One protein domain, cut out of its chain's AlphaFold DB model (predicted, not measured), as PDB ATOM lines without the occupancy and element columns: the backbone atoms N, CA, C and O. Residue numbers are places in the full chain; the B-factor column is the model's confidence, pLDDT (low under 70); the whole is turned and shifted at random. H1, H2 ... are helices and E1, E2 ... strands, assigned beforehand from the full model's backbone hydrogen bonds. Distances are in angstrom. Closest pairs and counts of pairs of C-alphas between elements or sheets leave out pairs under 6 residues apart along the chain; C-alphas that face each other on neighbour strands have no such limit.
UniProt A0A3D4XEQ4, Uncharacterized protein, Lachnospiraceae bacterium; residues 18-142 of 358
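This is residues 18 to 142 of the 358 residues of an uncharacterized protein of Lachnospiraceae bacterium (UniProt A0A3D4XEQ4). With little regular structure, this is a long, mostly looping body: the E1-E2 hairpin makes one end, H2 lies near the other, and E3 and H1 lie between. The printed part has 125 residues, with two named helices and three named strands in the order E1, E2, E3, H1, H2; E1 and E2 are antiparallel, E3 pairs with no named strand, and the class is mixed, with only 42 residues in named elements. It is only just loose, close to extended, radius of gyration 20.2 A, spanning 67 by 37 by 24 A.

Residues 18 to 19 pair antiparallel with residues 69 to 70 of E3, residues 69 to 71. E1, residues 34 to 42, and E2, residues 48 to 59, form an antiparallel hairpin; N 37 and O 56 are within hydrogen-bond range, 2.8 A. E2 bends by 91 degrees at residue 51. The closest C-alphas of E3 and H1, residues 81 to 92, are those of Leu 69 and Gly 82, 6.8 A. H2, residues 123 to 128, is apart from H1. In both helices every O i to N i+4 pair is within hydrogen-bond range.

E1, 26.2 A long like E2, begins at C-alpha 34 (31.800, 10.304, 49.136); H1 measures 15.9 A; H2 ends at C-alpha 128 (47.085, 22.574, 17.022).

The two farthest C-alphas, of Tyr 45 and Lys 121, are 68.1 A apart. The printed part has no cut; the H1 to H2 link is long. Residues 29 to 30 have pLDDT under 70.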
ATOM      1  N   ILE A  18      53.800   9.292  28.754       91.12
ATOM      2  CA  ILE A  18      53.325  10.337  29.651       91.12
ATOM      3  C   ILE A  18      51.898   9.980  30.055       91.12
ATOM      4  O   ILE A  18      51.027   9.740  29.221       91.12
ATOM      5  N   THR A  19      51.661   9.915  31.360       91.12
ATOM      6  CA  THR A  19      50.337   9.648  31.931       91.12
ATOM      7  C   THR A  19      49.807  10.903  32.591       91.12
ATOM      8  O   THR A  19      50.519  11.524  33.382       91.12
ATOM      9  N   TYR A  20      48.552  11.231  32.314       91.81
ATOM     10  CA  TYR A  20      47.896  12.418  32.845       91.81
ATOM     11  C   TYR A  20      47.021  12.070  34.047       91.81
ATOM     12  O   TYR A  20      46.594  10.924  34.225       91.81
ATOM     13  N   ASP A  21      46.720  13.079  34.861       90.56
ATOM     14  CA  ASP A  21      45.847  12.911  36.015       90.56
ATOM     15  C   ASP A  21      44.458  12.399  35.610       90.56
ATOM     16  O   ASP A  21      43.921  12.695  34.539       90.56
ATOM     17  N   ILE A  22      43.870  11.602  36.499       88.44
ATOM     18  CA  ILE A  22      42.505  11.115  36.346       88.44
ATOM     19  C   ILE A  22      41.558  12.190  36.879       88.44
ATOM     20  O   ILE A  22      41.578  12.508  38.069       88.44
ATOM     21  N   VAL A  23      40.682  12.705  36.019       88.69
ATOM     22  CA  VAL A  23      39.693  13.728  36.371       88.69
ATOM     23  C   VAL A  23      38.274  13.173  36.314       88.69
ATOM     24  O   VAL A  23      37.957  12.283  35.522       88.69
ATOM     25  N   LEU A  24      37.397  13.689  37.175       88.25
ATOM     26  CA  LEU A  24      35.969  13.380  37.121       88.25
ATOM     27  C   LEU A  24      35.397  13.837  35.781       88.25
ATOM     28  O   LEU A  24      35.672  14.950  35.331       88.25
ATOM     29  N   SER A  25      34.572  12.998  35.155       83.94
ATOM     30  CA  SER A  25      33.897  13.399  33.926       83.94
ATOM     31  C   SER A  25      33.010  14.622  34.200       83.94
ATOM     32  O   SER A  25      32.198  14.568  35.128       83.94
ATOM     33  N   PRO A  26      33.068  15.686  33.376       73.88
ATOM     34  CA  PRO A  26      32.183  16.845  33.519       73.88
ATOM     35  C   PRO A  26      30.694  16.474  33.497       73.88
ATOM     36  O   PRO A  26      29.871  17.138  34.109       73.88
ATOM     37  N   LYS A  27      30.333  15.362  32.841       72.81
ATOM     38  CA  LYS A  27      28.953  14.850  32.807       72.81
ATOM     39  C   LYS A  27      28.464  14.321  34.161       72.81
ATOM     40  O   LYS A  27      27.257  14.210  34.347       72.81
ATOM     41  N   ASP A  28      29.379  14.002  35.074       71.44
ATOM     42  CA  ASP A  28      29.092  13.518  36.430       71.44
ATOM     43  C   ASP A  28      29.464  14.556  37.507       71.44
ATOM     44  O   ASP A  28      29.411  14.259  38.707       71.44
ATOM     45  N   SER A  29      29.826  15.786  37.110       63.28
ATOM     46  CA  SER A  29      30.150  16.856  38.054       63.28
ATOM     47  C   SER A  29      28.924  17.175  38.917       63.28
ATOM     48  O   SER A  29      27.905  17.641  38.409       63.28
ATOM     49  N   GLY A  30      29.013  16.893  40.220       65.69
ATOM     50  CA  GLY A  30      27.925  17.095  41.186       65.69
ATOM     51  C   GLY A  30      27.017  15.883  41.436       65.69
ATOM     52  O   GLY A  30      26.096  15.990  42.241       65.69
ATOM     53  N   VAL A  31      27.272  14.729  40.804       73.69
ATOM     54  CA  VAL A  31      26.461  13.495  40.960       73.69
ATOM     55  C   VAL A  31      27.241  12.369  41.658       73.69
ATOM     56  O   VAL A  31      26.828  11.212  41.660       73.69
ATOM     57  N   TYR A  32      28.374  12.685  42.284       80.31
ATOM     58  CA  TYR A  32      29.162  11.711  43.033       80.31
ATOM     59  C   TYR A  32      28.859  11.767  44.532       80.31
ATOM     60  O   TYR A  32      28.437  12.791  45.069       80.31
ATOM     61  N   ARG A  33      29.086  10.647  45.217       83.44
ATOM     62  CA  ARG A  33      28.936  10.544  46.667       83.44
ATOM     63  C   ARG A  33      30.229  10.031  47.273       83.44
ATOM     64  O   ARG A  33      30.730   8.987  46.865       83.44
ATOM     65  N   VAL A  34      30.730  10.766  48.256       86.88
ATOM     66  CA  VAL A  34      31.800  10.304  49.136       86.88
ATOM     67  C   VAL A  34      31.150   9.733  50.389       86.88
ATOM     68  O   VAL A  34      30.236  10.338  50.955       86.88
ATOM     69  N   SER A  35      31.595   8.550  50.789       85.75
ATOM     70  CA  SER A  35      31.182   7.892  52.024       85.75
ATOM     71  C   SER A  35      32.419   7.553  52.844       85.75
ATOM     72  O   SER A  35      33.468   7.224  52.299       85.75
ATOM     73  N   GLU A  36      32.292   7.574  54.162       85.25
ATOM     74  CA  GLU A  36      33.336   7.091  55.061       85.25
ATOM     75  C   GLU A  36      33.127   5.601  55.349       85.25
ATOM     76  O   GLU A  36      31.990   5.152  55.546       85.25
ATOM     77  N   ARG A  37      34.215   4.831  55.388       83.75
ATOM     78  CA  ARG A  37      34.242   3.429  55.818       83.75
ATOM     79  C   ARG A  37      35.329   3.221  56.860       83.75
ATOM     80  O   ARG A  37      36.380   3.848  56.801       83.75
ATOM     81  N   ASP A  38      35.090   2.293  57.775       80.44
ATOM     82  CA  ASP A  38      36.046   1.894  58.797       80.44
ATOM     83  C   ASP A  38      36.588   0.479  58.552       80.44
ATOM     84  O   ASP A  38      36.061  -0.334  57.785       80.44
ATOM     85  N   GLY A  39      37.713   0.193  59.193       77.38
ATOM     86  CA  GLY A  39      38.338  -1.114  59.236       77.38
ATOM     87  C   GLY A  39      38.964  -1.364  60.599       77.38
ATOM     88  O   GLY A  39      39.391  -0.444  61.291       77.38
ATOM     89  N   VAL A  40      39.044  -2.637  60.980       78.62
ATOM     90  CA  VAL A  40      39.652  -3.071  62.241       78.62
ATOM     91  C   VAL A  40      40.673  -4.176  61.987       78.62
ATOM     92  O   VAL A  40      40.442  -5.081  61.181       78.62
ATOM     93  N   GLY A  41      41.825  -4.094  62.650       77.56
ATOM     94  CA  GLY A  41      42.777  -5.199  62.733       77.56
ATOM     95  C   GLY A  41      42.276  -6.270  63.698       77.56
ATOM     96  O   GLY A  41      41.900  -5.950  64.824       77.56
ATOM     97  N   LEU A  42      42.275  -7.529  63.261       79.94
ATOM     98  CA  LEU A  42      41.878  -8.677  64.076       79.94
ATOM     99  C   LEU A  42      43.070  -9.604  64.327       79.94
ATOM    100  O   LEU A  42      43.919  -9.761  63.445       79.94
ATOM    101  N   ASP A  43      43.108 -10.224  65.503       79.06
ATOM    102  CA  ASP A  43      44.054 -11.289  65.842       79.06
ATOM    103  C   ASP A  43      43.597 -12.676  65.333       79.06
ATOM    104  O   ASP A  43      42.583 -12.819  64.641       79.06
ATOM    105  N   GLU A  44      44.353 -13.723  65.678       74.19
ATOM    106  CA  GLU A  44      44.065 -15.112  65.285       74.19
ATOM    107  C   GLU A  44      42.747 -15.669  65.860       74.19
ATOM    108  O   GLU A  44      42.182 -16.620  65.310       74.19
ATOM    109  N   TYR A  45      42.217 -15.043  66.913       75.44
ATOM    110  CA  TYR A  45      40.956 -15.388  67.567       75.44
ATOM    111  C   TYR A  45      39.789 -14.499  67.112       75.44
ATOM    112  O   TYR A  45      38.700 -14.577  67.680       75.44
ATOM    113  N   LYS A  46      39.982 -13.686  66.060       71.94
ATOM    114  CA  LYS A  46      39.001 -12.716  65.541       71.94
ATOM    115  C   LYS A  46      38.645 -11.619  66.560       71.94
ATOM    116  O   LYS A  46      37.549 -11.053  66.501       71.94
ATOM    117  N   THR A  47      39.566 -11.302  67.465       76.31
ATOM    118  CA  THR A  47      39.437 -10.218  68.446       76.31
ATOM    119  C   THR A  47      40.071  -8.945  67.903       76.31
ATOM    120  O   THR A  47      41.102  -8.991  67.234       76.31
ATOM    121  N   ALA A  48      39.448  -7.794  68.166       78.19
ATOM    122  CA  ALA A  48      39.974  -6.503  67.736       78.19
ATOM    123  C   ALA A  48      41.294  -6.180  68.447       78.19
ATOM    124  O   ALA A  48      41.366  -6.197  69.675       78.19
ATOM    125  N   ILE A  49      42.322  -5.850  67.666       81.50
ATOM    126  CA  ILE A  49      43.618  -5.416  68.183       81.50
ATOM    127  C   ILE A  49      43.497  -3.939  68.601       81.50
ATOM    128  O   ILE A  49      43.123  -3.104  67.766       81.50
ATOM    129  N   PRO A  50      43.811  -3.580  69.860       80.69
ATOM    130  CA  PRO A  50      43.777  -2.191  70.311       80.69
ATOM    131  C   PRO A  50      44.626  -1.272  69.423       80.69
ATOM    132  O   PRO A  50      45.754  -1.607  69.068       80.69
ATOM    133  N   GLY A  51      44.079  -0.114  69.047       81.94
ATOM    134  CA  GLY A  51      44.761   0.861  68.184       81.94
ATOM    135  C   GLY A  51      44.821   0.495  66.695       81.94
ATOM    136  O   GLY A  51      45.352   1.273  65.910       81.94
ATOM    137  N   ALA A  52      44.259  -0.645  66.277       81.94
ATOM    138  CA  ALA A  52      44.242  -1.078  64.876       81.94
ATOM    139  C   ALA A  52      42.935  -0.731  64.133       81.94
ATOM    140  O   ALA A  52      42.650  -1.327  63.089       81.94
ATOM    141  N   LYS A  53      42.124   0.190  64.672       81.94
ATOM    142  CA  LYS A  53      40.980   0.777  63.962       81.94
ATOM    143  C   LYS A  53      41.474   1.915  63.071       81.94
ATOM    144  O   LYS A  53      42.322   2.696  63.493       81.94
ATOM    145  N   TYR A  54      40.961   1.989  61.854       82.69
ATOM    146  CA  TYR A  54      41.261   3.060  60.916       82.69
ATOM    147  C   TYR A  54      40.042   3.346  60.054       82.69
ATOM    148  O   TYR A  54      39.308   2.427  59.689       82.69
ATOM    149  N   ASP A  55      39.899   4.606  59.678       85.62
ATOM    150  CA  ASP A  55      38.792   5.096  58.875       85.62
ATOM    151  C   ASP A  55      39.357   5.655  57.560       85.62
ATOM    152  O   ASP A  55      40.517   6.073  57.489       85.62
ATOM    153  N   PHE A  56      38.590   5.562  56.479       87.00
ATOM    154  CA  PHE A  56      38.993   6.035  55.160       87.00
ATOM    155  C   PHE A  56      37.781   6.421  54.318       87.00
ATOM    156  O   PHE A  56      36.692   5.856  54.437       87.00
ATOM    157  N   GLU A  57      37.993   7.368  53.416       89.38
ATOM    158  CA  GLU A  57      36.970   7.808  52.480       89.38
ATOM    159  C   GLU A  57      36.931   6.903  51.248       89.38
ATOM    160  O   GLU A  57      37.954   6.412  50.756       89.38
ATOM    161  N   ILE A  58      35.725   6.694  50.738       88.62
ATOM    162  CA  ILE A  58      35.475   6.014  49.478       88.62
ATOM    163  C   ILE A  58      34.608   6.880  48.578       88.62
ATOM    164  O   ILE A  58      33.702   7.579  49.030       88.62
ATOM    165  N   LEU A  59      34.854   6.771  47.279       89.12
ATOM    166  CA  LEU A  59      33.920   7.234  46.270       89.12
ATOM    167  C   LEU A  59      32.947   6.099  45.949       89.12
ATOM    168  O   LEU A  59      33.379   4.998  45.596       89.12
ATOM    169  N   GLU A  60      31.650   6.356  46.080       87.56
ATOM    170  CA  GLU A  60      30.627   5.364  45.750       87.56
ATOM    171  C   GLU A  60      30.635   5.029  44.241       87.56
ATOM    172  O   GLU A  60      30.946   5.894  43.413       87.56
ATOM    173  N   PRO A  61      30.298   3.785  43.844       86.75
ATOM    174  CA  PRO A  61      30.309   3.361  42.447       86.75
ATOM    175  C   PRO A  61      29.336   4.143  41.556       86.75
ATOM    176  O   PRO A  61      28.292   4.615  42.000       86.75
ATOM    177  N   GLY A  62      29.632   4.172  40.253       83.19
ATOM    178  CA  GLY A  62      28.781   4.798  39.229       83.19
ATOM    179  C   GLY A  62      29.328   6.109  38.669       83.19
ATOM    180  O   GLY A  62      28.722   6.686  37.775       83.19
ATOM    181  N   VAL A  63      30.487   6.550  39.157       86.50
ATOM    182  CA  VAL A  63      31.166   7.760  38.695       86.50
ATOM    183  C   VAL A  63      32.102   7.440  37.530       86.50
ATOM    184  O   VAL A  63      32.837   6.449  37.580       86.50
ATOM    185  N   ARG A  64      32.092   8.270  36.480       90.06
ATOM    186  CA  ARG A  64      33.026   8.145  35.356       90.06
ATOM    187  C   ARG A  64      34.200   9.092  35.522       90.06
ATOM    188  O   ARG A  64      34.055  10.239  35.946       90.06
ATOM    189  N   PHE A  65      35.351   8.604  35.095       89.38
ATOM    190  CA  PHE A  65      36.586   9.361  35.045       89.38
ATOM    191  C   PHE A  65      37.129   9.409  33.623       89.38
ATOM    192  O   PHE A  65      36.849   8.517  32.821       89.38
ATOM    193  N   VAL A  66      37.917  10.440  33.345       91.25
ATOM    194  CA  VAL A  66      38.666  10.622  32.103       91.25
ATOM    195  C   VAL A  66      40.140  10.769  32.460       91.25
ATOM    196  O   VAL A  66      40.486  11.382  33.467       91.25
ATOM    197  N   THR A  67      41.002  10.158  31.660       91.88
ATOM    198  CA  THR A  67      42.457  10.276  31.753       91.88
ATOM    199  C   THR A  67      43.036  10.130  30.356       91.88
ATOM    200  O   THR A  67      42.360   9.622  29.457       91.88
ATOM    201  N   TYR A  68      44.274  10.571  30.195       92.31
ATOM    202  CA  TYR A  68      44.978  10.591  28.926       92.31
ATOM    203  C   TYR A  68      46.313   9.867  29.078       92.31
ATOM    204  O   TYR A  68      46.907   9.834  30.163       92.31
ATOM    205  N   LEU A  69      46.768   9.275  27.984       92.56
ATOM    206  CA  LEU A  69      48.075   8.652  27.867       92.56
ATOM    207  C   LEU A  69      48.658   9.073  26.525       92.56
ATOM    208  O   LEU A  69      48.004   8.918  25.499       92.56
ATOM    209  N   GLU A  70      49.876   9.589  26.563       92.94
ATOM    210  CA  GLU A  70      50.668   9.929  25.387       92.94
ATOM    211  C   GLU A  70      51.866   8.983  25.322       92.94
ATOM    212  O   GLU A  70      52.431   8.608  26.355       92.94
ATOM    213  N   GLN A  71      52.220   8.556  24.113       92.69
ATOM    214  CA  GLN A  71      53.341   7.661  23.887       92.69
ATOM    215  C   GLN A  71      54.110   8.052  22.625       92.69
ATOM    216  O   GLN A  71      53.541   8.086  21.536       92.69
ATOM    217  N   ASP A  72      55.426   8.185  22.766       91.38
ATOM    218  CA  ASP A  72      56.345   8.366  21.648       91.38
ATOM    219  C   ASP A  72      56.732   7.014  21.038       91.38
ATOM    220  O   ASP A  72      57.357   6.165  21.694       91.38
ATOM    221  N   ILE A  73      56.425   6.824  19.756       88.44
ATOM    222  CA  ILE A  73      56.853   5.679  18.939       88.44
ATOM    223  C   ILE A  73      57.947   6.176  17.990       88.44
ATOM    224  O   ILE A  73      57.694   7.026  17.145       88.44
ATOM    225  N   LEU A  74      59.176   5.680  18.156       85.44
ATOM    226  CA  LEU A  74      60.371   6.203  17.477       85.44
ATOM    227  C   LEU A  74      60.942   5.222  16.447       85.44
ATOM    228  O   LEU A  74      61.651   5.632  15.534       85.44
ATOM    229  N   ALA A  75      60.663   3.929  16.602       83.19
ATOM    230  CA  ALA A  75      61.160   2.874  15.739       83.19
ATOM    231  C   ALA A  75      60.067   1.857  15.397       83.19
ATOM    232  O   ALA A  75      59.173   1.552  16.191       83.19
ATOM    233  N   GLU A  76      60.194   1.274  14.207       74.44
ATOM    234  CA  GLU A  76      59.366   0.158  13.762       74.44
ATOM    235  C   GLU A  76      59.629  -1.057  14.675       74.44
ATOM    236  O   GLU A  76      60.718  -1.632  14.677       74.44
ATOM    237  N   GLY A  77      58.646  -1.406  15.510       78.38
ATOM    238  CA  GLY A  77      58.750  -2.479  16.509       78.38
ATOM    239  C   GLY A  77      58.675  -2.026  17.969       78.38
ATOM    240  O   GLY A  77      58.657  -2.878  18.860       78.38
ATOM    241  N   ASP A  78      58.592  -0.720  18.237       84.81
ATOM    242  CA  ASP A  78      58.245  -0.239  19.572       84.81
ATOM    243  C   ASP A  78      56.887  -0.798  20.025       84.81
ATOM    244  O   ASP A  78      55.924  -0.887  19.262       84.81
ATOM    245  N   LEU A  79      56.816  -1.193  21.296       84.94
ATOM    246  CA  LEU A  79      55.599  -1.740  21.889       84.94
ATOM    247  C   LEU A  79      54.538  -0.649  22.010       84.94
ATOM    248  O   LEU A  79      54.781   0.350  22.675       84.94
ATOM    249  N   ASP A  80      53.343  -0.879  21.475       87.31
ATOM    250  CA  ASP A  80      52.157  -0.064  21.758       87.31
ATOM    251  C   ASP A  80      51.684  -0.306  23.207       87.31
ATOM    252  O   ASP A  80      50.945  -1.252  23.512       87.31
ATOM    253  N   ILE A  81      52.173   0.528  24.128       88.81
ATOM    254  CA  ILE A  81      51.886   0.447  25.563       88.81
ATOM    255  C   ILE A  81      50.450   0.900  25.823       88.81
ATOM    256  O   ILE A  81      49.753   0.262  26.616       88.81
ATOM    257  N   GLY A  82      49.988   1.952  25.141       87.31
ATOM    258  CA  GLY A  82      48.611   2.439  25.241       87.31
ATOM    259  C   GLY A  82      47.599   1.354  24.877       87.31
ATOM    260  O   GLY A  82      46.735   1.003  25.685       87.31
ATOM    261  N   GLY A  83      47.759   0.731  23.709       85.88
ATOM    262  CA  GLY A  83      46.924  -0.381  23.272       85.88
ATOM    263  C   GLY A  83      47.045  -1.613  24.167       85.88
ATOM    264  O   GLY A  83      46.039  -2.276  24.427       85.88
ATOM    265  N   TYR A  84      48.231  -1.920  24.707       85.69
ATOM    266  CA  TYR A  84      48.383  -2.996  25.693       85.69
ATOM    267  C   TYR A  84      47.592  -2.720  26.982       85.69
ATOM    268  O   TYR A  84      46.845  -3.587  27.444       85.69
ATOM    269  N   ILE A  85      47.702  -1.511  27.540       87.25
ATOM    270  CA  ILE A  85      46.952  -1.093  28.731       87.25
ATOM    271  C   ILE A  85      45.451  -1.180  28.463       87.25
ATOM    272  O   ILE A  85      44.731  -1.735  29.288       87.25
ATOM    273  N   LEU A  86      44.978  -0.693  27.313       86.38
ATOM    274  CA  LEU A  86      43.565  -0.758  26.937       86.38
ATOM    275  C   LEU A  86      43.052  -2.198  26.863       86.38
ATOM    276  O   LEU A  86      41.975  -2.482  27.388       86.38
ATOM    277  N   LYS A  87      43.836  -3.118  26.288       83.38
ATOM    278  CA  LYS A  87      43.498  -4.550  26.245       83.38
ATOM    279  C   LYS A  87      43.345  -5.120  27.655       83.38
ATOM    280  O   LYS A  87      42.302  -5.693  27.958       83.38
ATOM    281  N   VAL A  88      44.330  -4.898  28.531       83.69
ATOM    282  CA  VAL A  88      44.293  -5.365  29.932       83.69
ATOM    283  C   VAL A  88      43.141  -4.723  30.709       83.69
ATOM    284  O   VAL A  88      42.475  -5.380  31.507       83.69
ATOM    285  N   TRP A  89      42.868  -3.440  30.479       87.00
ATOM    286  CA  TRP A  89      41.784  -2.726  31.145       87.00
ATOM    287  C   TRP A  89      40.414  -3.245  30.704       87.00
ATOM    288  O   TRP A  89      39.528  -3.402  31.546       87.00
ATOM    289  N   ASN A  90      40.241  -3.555  29.418       84.44
ATOM    290  CA  ASN A  90      39.006  -4.134  28.904       84.44
ATOM    291  C   ASN A  90      38.778  -5.559  29.439       84.44
ATOM    292  O   ASN A  90      37.675  -5.877  29.877       84.44
ATOM    293  N   SER A  91      39.823  -6.397  29.462       77.62
ATOM    294  CA  SER A  91      39.701  -7.813  29.830       77.62
ATOM    295  C   SER A  91      39.697  -8.070  31.343       77.62
ATOM    296  O   SER A  91      38.907  -8.874  31.834       77.62
ATOM    297  N   GLU A  92      40.582  -7.420  32.102       75.69
ATOM    298  CA  GLU A  92      40.802  -7.696  33.534       75.69
ATOM    299  C   GLU A  92      40.364  -6.556  34.460       75.69
ATOM    300  O   GLU A  92      40.218  -6.757  35.675       75.69
ATOM    301  N   GLY A  93      40.179  -5.357  33.906       82.44
ATOM    302  CA  GLY A  93      39.979  -4.131  34.666       82.44
ATOM    303  C   GLY A  93      41.248  -3.662  35.383       82.44
ATOM    304  O   GLY A  93      42.048  -4.452  35.892       82.44
ATOM    305  N   ILE A  94      41.403  -2.345  35.510       86.06
ATOM    306  CA  ILE A  94      42.451  -1.738  36.338       86.06
ATOM    307  C   ILE A  94      41.836  -1.263  37.652       86.06
ATOM    308  O   ILE A  94      40.646  -0.952  37.742       86.06
ATOM    309  N   SER A  95      42.626  -1.289  38.720       88.56
ATOM    310  CA  SER A  95      42.201  -0.795  40.027       88.56
ATOM    311  C   SER A  95      43.162   0.262  40.547       88.56
ATOM    312  O   SER A  95      44.374   0.051  40.514       88.56
ATOM    313  N   PHE A  96      42.616   1.360  41.064       87.19
ATOM    314  CA  PHE A  96      43.377   2.507  41.564       87.19
ATOM    315  C   PHE A  96      43.035   2.811  43.024       87.19
ATOM    316  O   PHE A  96      41.986   2.419  43.527       87.19
ATOM    317  N   GLY A  97      43.923   3.526  43.714       87.69
ATOM    318  CA  GLY A  97      43.694   3.965  45.088       87.69
ATOM    319  C   GLY A  97      44.002   2.906  46.149       87.69
ATOM    320  O   GLY A  97      44.896   2.068  46.002       87.69
ATOM    321  N   PHE A  98      43.293   2.985  47.274       85.19
ATOM    322  CA  PHE A  98      43.578   2.183  48.460       85.19
ATOM    323  C   PHE A  98      42.991   0.767  48.367       85.19
ATOM    324  O   PHE A  98      41.905   0.562  47.836       85.19
ATOM    325  N   LYS A  99      43.702  -0.232  48.920       86.38
ATOM    326  CA  LYS A  99      43.236  -1.632  49.044       86.38
ATOM    327  C   LYS A  99      42.671  -2.241  47.743       86.38
ATOM    328  O   LYS A  99      41.724  -3.027  47.774       86.38
ATOM    329  N   THR A 100      43.326  -1.986  46.610       89.19
ATOM    330  CA  THR A 100      42.945  -2.522  45.284       89.19
ATOM    331  C   THR A 100      42.854  -4.052  45.217       89.19
ATOM    332  O   THR A 100      42.130  -4.611  44.398       89.19
ATOM    333  N   THR A 101      43.541  -4.767  46.115       89.00
ATOM    334  CA  THR A 101      43.475  -6.234  46.225       89.00
ATOM    335  C   THR A 101      42.334  -6.744  47.121       89.00
ATOM    336  O   THR A 101      42.208  -7.954  47.334       89.00
ATOM    337  N   ARG A 102      41.518  -5.849  47.686       91.00
ATOM    338  CA  ARG A 102      40.451  -6.148  48.659       91.00
ATOM    339  C   ARG A 102      39.112  -5.514  48.271       91.00
ATOM    340  O   ARG A 102      38.321  -5.164  49.141       91.00
ATOM    341  N   GLY A 103      38.873  -5.384  46.971       85.94
ATOM    342  CA  GLY A 103      37.567  -5.042  46.408       85.94
ATOM    343  C   GLY A 103      37.367  -3.564  46.092       85.94
ATOM    344  O   GLY A 103      36.455  -3.250  45.339       85.94
ATOM    345  N   LEU A 104      38.240  -2.681  46.584       88.62
ATOM    346  CA  LEU A 104      38.156  -1.243  46.331       88.62
ATOM    347  C   LEU A 104      38.859  -0.832  45.035       88.62
ATOM    348  O   LEU A 104      39.745  -1.528  44.536       88.62
ATOM    349  N   GLY A 105      38.456   0.323  44.505       88.50
ATOM    350  CA  GLY A 105      39.158   0.984  43.407       88.50
ATOM    351  C   GLY A 105      38.992   0.332  42.039       88.50
ATOM    352  O   GLY A 105      39.671   0.738  41.101       88.50
ATOM    353  N   ARG A 106      38.136  -0.691  41.916       89.62
ATOM    354  CA  ARG A 106      37.880  -1.382  40.649       89.62
ATOM    355  C   ARG A 106      37.223  -0.438  39.651       89.62
ATOM    356  O   ARG A 106      36.256   0.243  39.979       89.62
ATOM    357  N   THR A 107      37.716  -0.464  38.421       90.06
ATOM    358  CA  THR A 107      37.173   0.327  37.317       90.06
ATOM    359  C   THR A 107      36.769  -0.576  36.159       90.06
ATOM    360  O   THR A 107      37.235  -1.712  36.043       90.06
ATOM    361  N   LYS A 108      35.901  -0.054  35.295       88.94
ATOM    362  CA  LYS A 108      35.526  -0.676  34.028       88.94
ATOM    363  C   LYS A 108      35.772   0.331  32.914       88.94
ATOM    364  O   LYS A 108      35.280   1.457  33.009       88.94
ATOM    365  N   LEU A 109      36.490  -0.085  31.874       89.31
ATOM    366  CA  LEU A 109      36.676   0.728  30.677       89.31
ATOM    367  C   LEU A 109      35.313   0.946  29.999       89.31
ATOM    368  O   LEU A 109      34.594  -0.010  29.715       89.31
ATOM    369  N   GLN A 110      34.926   2.209  29.809       89.06
ATOM    370  CA  GLN A 110      33.648   2.578  29.180       89.06
ATOM    371  C   GLN A 110      33.810   2.813  27.679       89.06
ATOM    372  O   GLN A 110      32.988   2.375  26.879       89.06
ATOM    373  N   ALA A 111      34.864   3.534  27.314       89.75
ATOM    374  CA  ALA A 111      35.222   3.854  25.947       89.75
ATOM    375  C   ALA A 111      36.683   4.314  25.910       89.75
ATOM    376  O   ALA A 111      37.220   4.752  26.929       89.75
ATOM    377  N   ALA A 112      37.296   4.201  24.737       91.50
ATOM    378  CA  ALA A 112      38.655   4.635  24.468       91.50
ATOM    379  C   ALA A 112      38.710   5.322  23.101       91.50
ATOM    380  O   ALA A 112      37.951   4.975  22.187       91.50
ATOM    381  N   TRP A 113      39.608   6.291  22.979       92.38
ATOM    382  CA  TRP A 113      39.896   7.022  21.754       92.38
ATOM    383  C   TRP A 113      41.409   7.088  21.577       92.38
ATOM    384  O   TRP A 113      42.141   7.078  22.565       92.38
ATOM    385  N   THR A 114      41.854   7.140  20.329       93.25
ATOM    386  CA  THR A 114      43.259   7.321  19.959       93.25
ATOM    387  C   THR A 114      43.383   8.458  18.952       93.25
ATOM    388  O   THR A 114      42.487   8.650  18.126       93.25
ATOM    389  N   ALA A 115      44.476   9.202  19.033       93.81
ATOM    390  CA  ALA A 115      44.910  10.164  18.036       93.81
ATOM    391  C   ALA A 115      46.383   9.856  17.740       93.81
ATOM    392  O   ALA A 115      47.177   9.684  18.663       93.81
ATOM    393  N   GLU A 116      46.728   9.734  16.461       92.81
ATOM    394  CA  GLU A 116      48.064   9.348  16.000       92.81
ATOM    395  C   GLU A 116      48.586  10.424  15.050       92.81
ATOM    396  O   GLU A 116      47.863  10.847  14.144       92.81
ATOM    397  N   PHE A 117      49.834  10.842  15.258       93.31
ATOM    398  CA  PHE A 117      50.489  11.892  14.484       93.31
ATOM    399  C   PHE A 117      51.841  11.390  13.980       93.31
ATOM    400  O   PHE A 117      52.692  10.987  14.770       93.31
ATOM    401  N   ASP A 118      52.050  11.435  12.665       91.81
ATOM    402  CA  ASP A 118      53.370  11.228  12.069       91.81
ATOM    403  C   ASP A 118      54.113  12.568  12.100       91.81
ATOM    404  O   ASP A 118      53.826  13.449  11.294       91.81
ATOM    405  N   LEU A 119      55.054  12.756  13.031       89.12
ATOM    406  CA  LEU A 119      55.761  14.034  13.201       89.12
ATOM    407  C   LEU A 119      56.659  14.419  12.009       89.12
ATOM    408  O   LEU A 119      57.181  15.529  11.990       89.12
ATOM    409  N   GLU A 120      56.828  13.575  10.987       88.50
ATOM    410  CA  GLU A 120      57.440  14.008   9.723       88.50
ATOM    411  C   GLU A 120      56.443  14.745   8.810       88.50
ATOM    412  O   GLU A 120      56.854  15.514   7.938       88.50
ATOM    413  N   LYS A 121      55.132  14.527   8.992       91.69
ATOM    414  CA  LYS A 121      54.065  15.009   8.092       91.69
ATOM    415  C   LYS A 121      52.999  15.869   8.773       91.69
ATOM    416  O   LYS A 121      52.443  16.760   8.139       91.69
ATOM    417  N   ASP A 122      52.703  15.599  10.037       92.56
ATOM    418  CA  ASP A 122      51.545  16.101  10.776       92.56
ATOM    419  C   ASP A 122      51.930  17.079  11.904       92.56
ATOM    420  O   ASP A 122      51.131  17.310  12.807       92.56
ATOM    421  N   VAL A 123      53.126  17.687  11.860       92.56
ATOM    422  CA  VAL A 123      53.617  18.610  12.910       92.56
ATOM    423  C   VAL A 123      52.628  19.734  13.210       92.56
ATOM    424  O   VAL A 123      52.347  19.999  14.374       92.56
ATOM    425  N   GLU A 124      52.083  20.387  12.180       91.50
ATOM    426  CA  GLU A 124      51.116  21.480  12.361       91.50
ATOM    427  C   GLU A 124      49.837  20.986  13.051       91.50
ATOM    428  O   GLU A 124      49.366  21.616  13.992       91.50
ATOM    429  N   LYS A 125      49.327  19.808  12.663       90.19
ATOM    430  CA  LYS A 125      48.140  19.212  13.297       90.19
ATOM    431  C   LYS A 125      48.398  18.831  14.748       90.19
ATOM    432  O   LYS A 125      47.521  19.009  15.578       90.19
ATOM    433  N   TRP A 126      49.580  18.291  15.045       92.56
ATOM    434  CA  TRP A 126      49.972  17.946  16.408       92.56
ATOM    435  C   TRP A 126      50.114  19.194  17.290       92.56
ATOM    436  O   TRP A 126      49.672  19.180  18.433       92.56
ATOM    437  N   LEU A 127      50.668  20.292  16.762       91.69
ATOM    438  CA  LEU A 127      50.773  21.562  17.491       91.69
ATOM    439  C   LEU A 127      49.404  22.191  17.792       91.69
ATOM    440  O   LEU A 127      49.229  22.771  18.863       91.69
ATOM    441  N   ASP A 128      48.453  22.068  16.865       91.25
ATOM    442  CA  ASP A 128      47.085  22.574  17.022       91.25
ATOM    443  C   ASP A 128      46.168  21.610  17.804       91.25
ATOM    444  O   ASP A 128      45.028  21.957  18.126       91.25
ATOM    445  N   PHE A 129      46.636  20.398  18.117       93.19
ATOM    446  CA  PHE A 129      45.833  19.371  18.771       93.19
ATOM    447  C   PHE A 129      45.582  19.704  20.245       93.19
ATOM    448  O   PHE A 129      46.486  19.702  21.081       93.19
ATOM    449  N   ASP A 130      44.310  19.910  20.587       90.75
ATOM    450  CA  ASP A 130      43.873  20.000  21.976       90.75
ATOM    451  C   ASP A 130      43.506  18.605  22.496       90.75
ATOM    452  O   ASP A 130      42.457  18.043  22.161       90.75
ATOM    453  N   ILE A 131      44.372  18.055  23.348       90.31
ATOM    454  CA  ILE A 131      44.166  16.757  23.996       90.31
ATOM    455  C   ILE A 131      42.916  16.740  24.895       90.31
ATOM    456  O   ILE A 131      42.282  15.696  25.050       90.31
ATOM    457  N   TYR A 132      42.525  17.884  25.469       89.38
ATOM    458  CA  TYR A 132      41.380  17.992  26.379       89.38
ATOM    459  C   TYR A 132      40.067  18.329  25.657       89.38
ATOM    460  O   TYR A 132      38.990  18.178  26.242       89.38
ATOM    461  N   GLY A 133      40.153  18.778  24.403       85.75
ATOM    462  CA  GLY A 133      39.034  19.213  23.576       85.75
ATOM    463  C   GLY A 133      38.371  18.103  22.752       85.75
ATOM    464  O   GLY A 133      38.845  16.968  22.654       85.75
ATOM    465  N   GLU A 134      37.242  18.445  22.123       81.56
ATOM    466  CA  GLU A 134      36.587  17.601  21.113       81.56
ATOM    467  C   GLU A 134      37.278  17.784  19.752       81.56
ATOM    468  O   GLU A 134      36.778  18.466  18.858       81.56
ATOM    469  N   SER A 135      38.461  17.187  19.622       86.00
ATOM    470  CA  SER A 135      39.304  17.281  18.426       86.00
ATOM    471  C   SER A 135      38.947  16.188  17.399       86.00
ATOM    472  O   SER A 135      38.738  15.033  17.793       86.00
ATOM    473  N   PRO A 136      38.852  16.496  16.088       87.12
ATOM    474  CA  PRO A 136      38.483  15.523  15.051       87.12
ATOM    475  C   PRO A 136      39.509  14.391  14.866       87.12
ATOM    476  O   PRO A 136      39.185  13.348  14.296       87.12
ATOM    477  N   GLU A 137      40.732  14.579  15.357       91.62
ATOM    478  CA  GLU A 137      41.816  13.599  15.367       91.62
ATOM    479  C   GLU A 137      41.499  12.399  16.268       91.62
ATOM    480  O   GLU A 137      41.991  11.297  16.011       91.62
ATOM    481  N   TRP A 138      40.640  12.578  17.282       93.00
ATOM    482  CA  TRP A 138      40.212  11.497  18.160       93.00
ATOM    483  C   TRP A 138      39.353  10.476  17.415       93.00
ATOM    484  O   TRP A 138      38.173  10.683  17.121       93.00
ATOM    485  N   LYS A 139      39.917   9.292  17.202       92.00
ATOM    486  CA  LYS A 139      39.218   8.140  16.635       92.00
ATOM    487  C   LYS A 139      38.801   7.201  17.749       92.00
ATOM    488  O   LYS A 139      39.621   6.745  18.543       92.00
ATOM    489  N   ARG A 140      37.508   6.882  17.805       90.19
ATOM    490  CA  ARG A 140      36.990   5.907  18.768       90.19
ATOM    491  C   ARG A 140      37.600   4.537  18.489       90.19
ATOM    492  O   ARG A 140      37.495   4.028  17.376       90.19
ATOM    493  N   MET A 141      38.172   3.927  19.517       85.62
ATOM    494  CA  MET A 141      38.736   2.589  19.426       85.62
ATOM    495  C   MET A 141      37.653   1.528  19.621       85.62
ATOM    496  O   MET A 141      36.736   1.682  20.437       85.62
ATOM    497  N   GLY A 142      37.774   0.429  18.876       79.81
ATOM    498  CA  GLY A 142      37.014  -0.784  19.143       79.81
ATOM    499  C   GLY A 142      37.471  -1.403  20.461       79.81
ATOM    500  O   GLY A 142      38.661  -1.627  20.668       79.81
TER     501      GLY A 142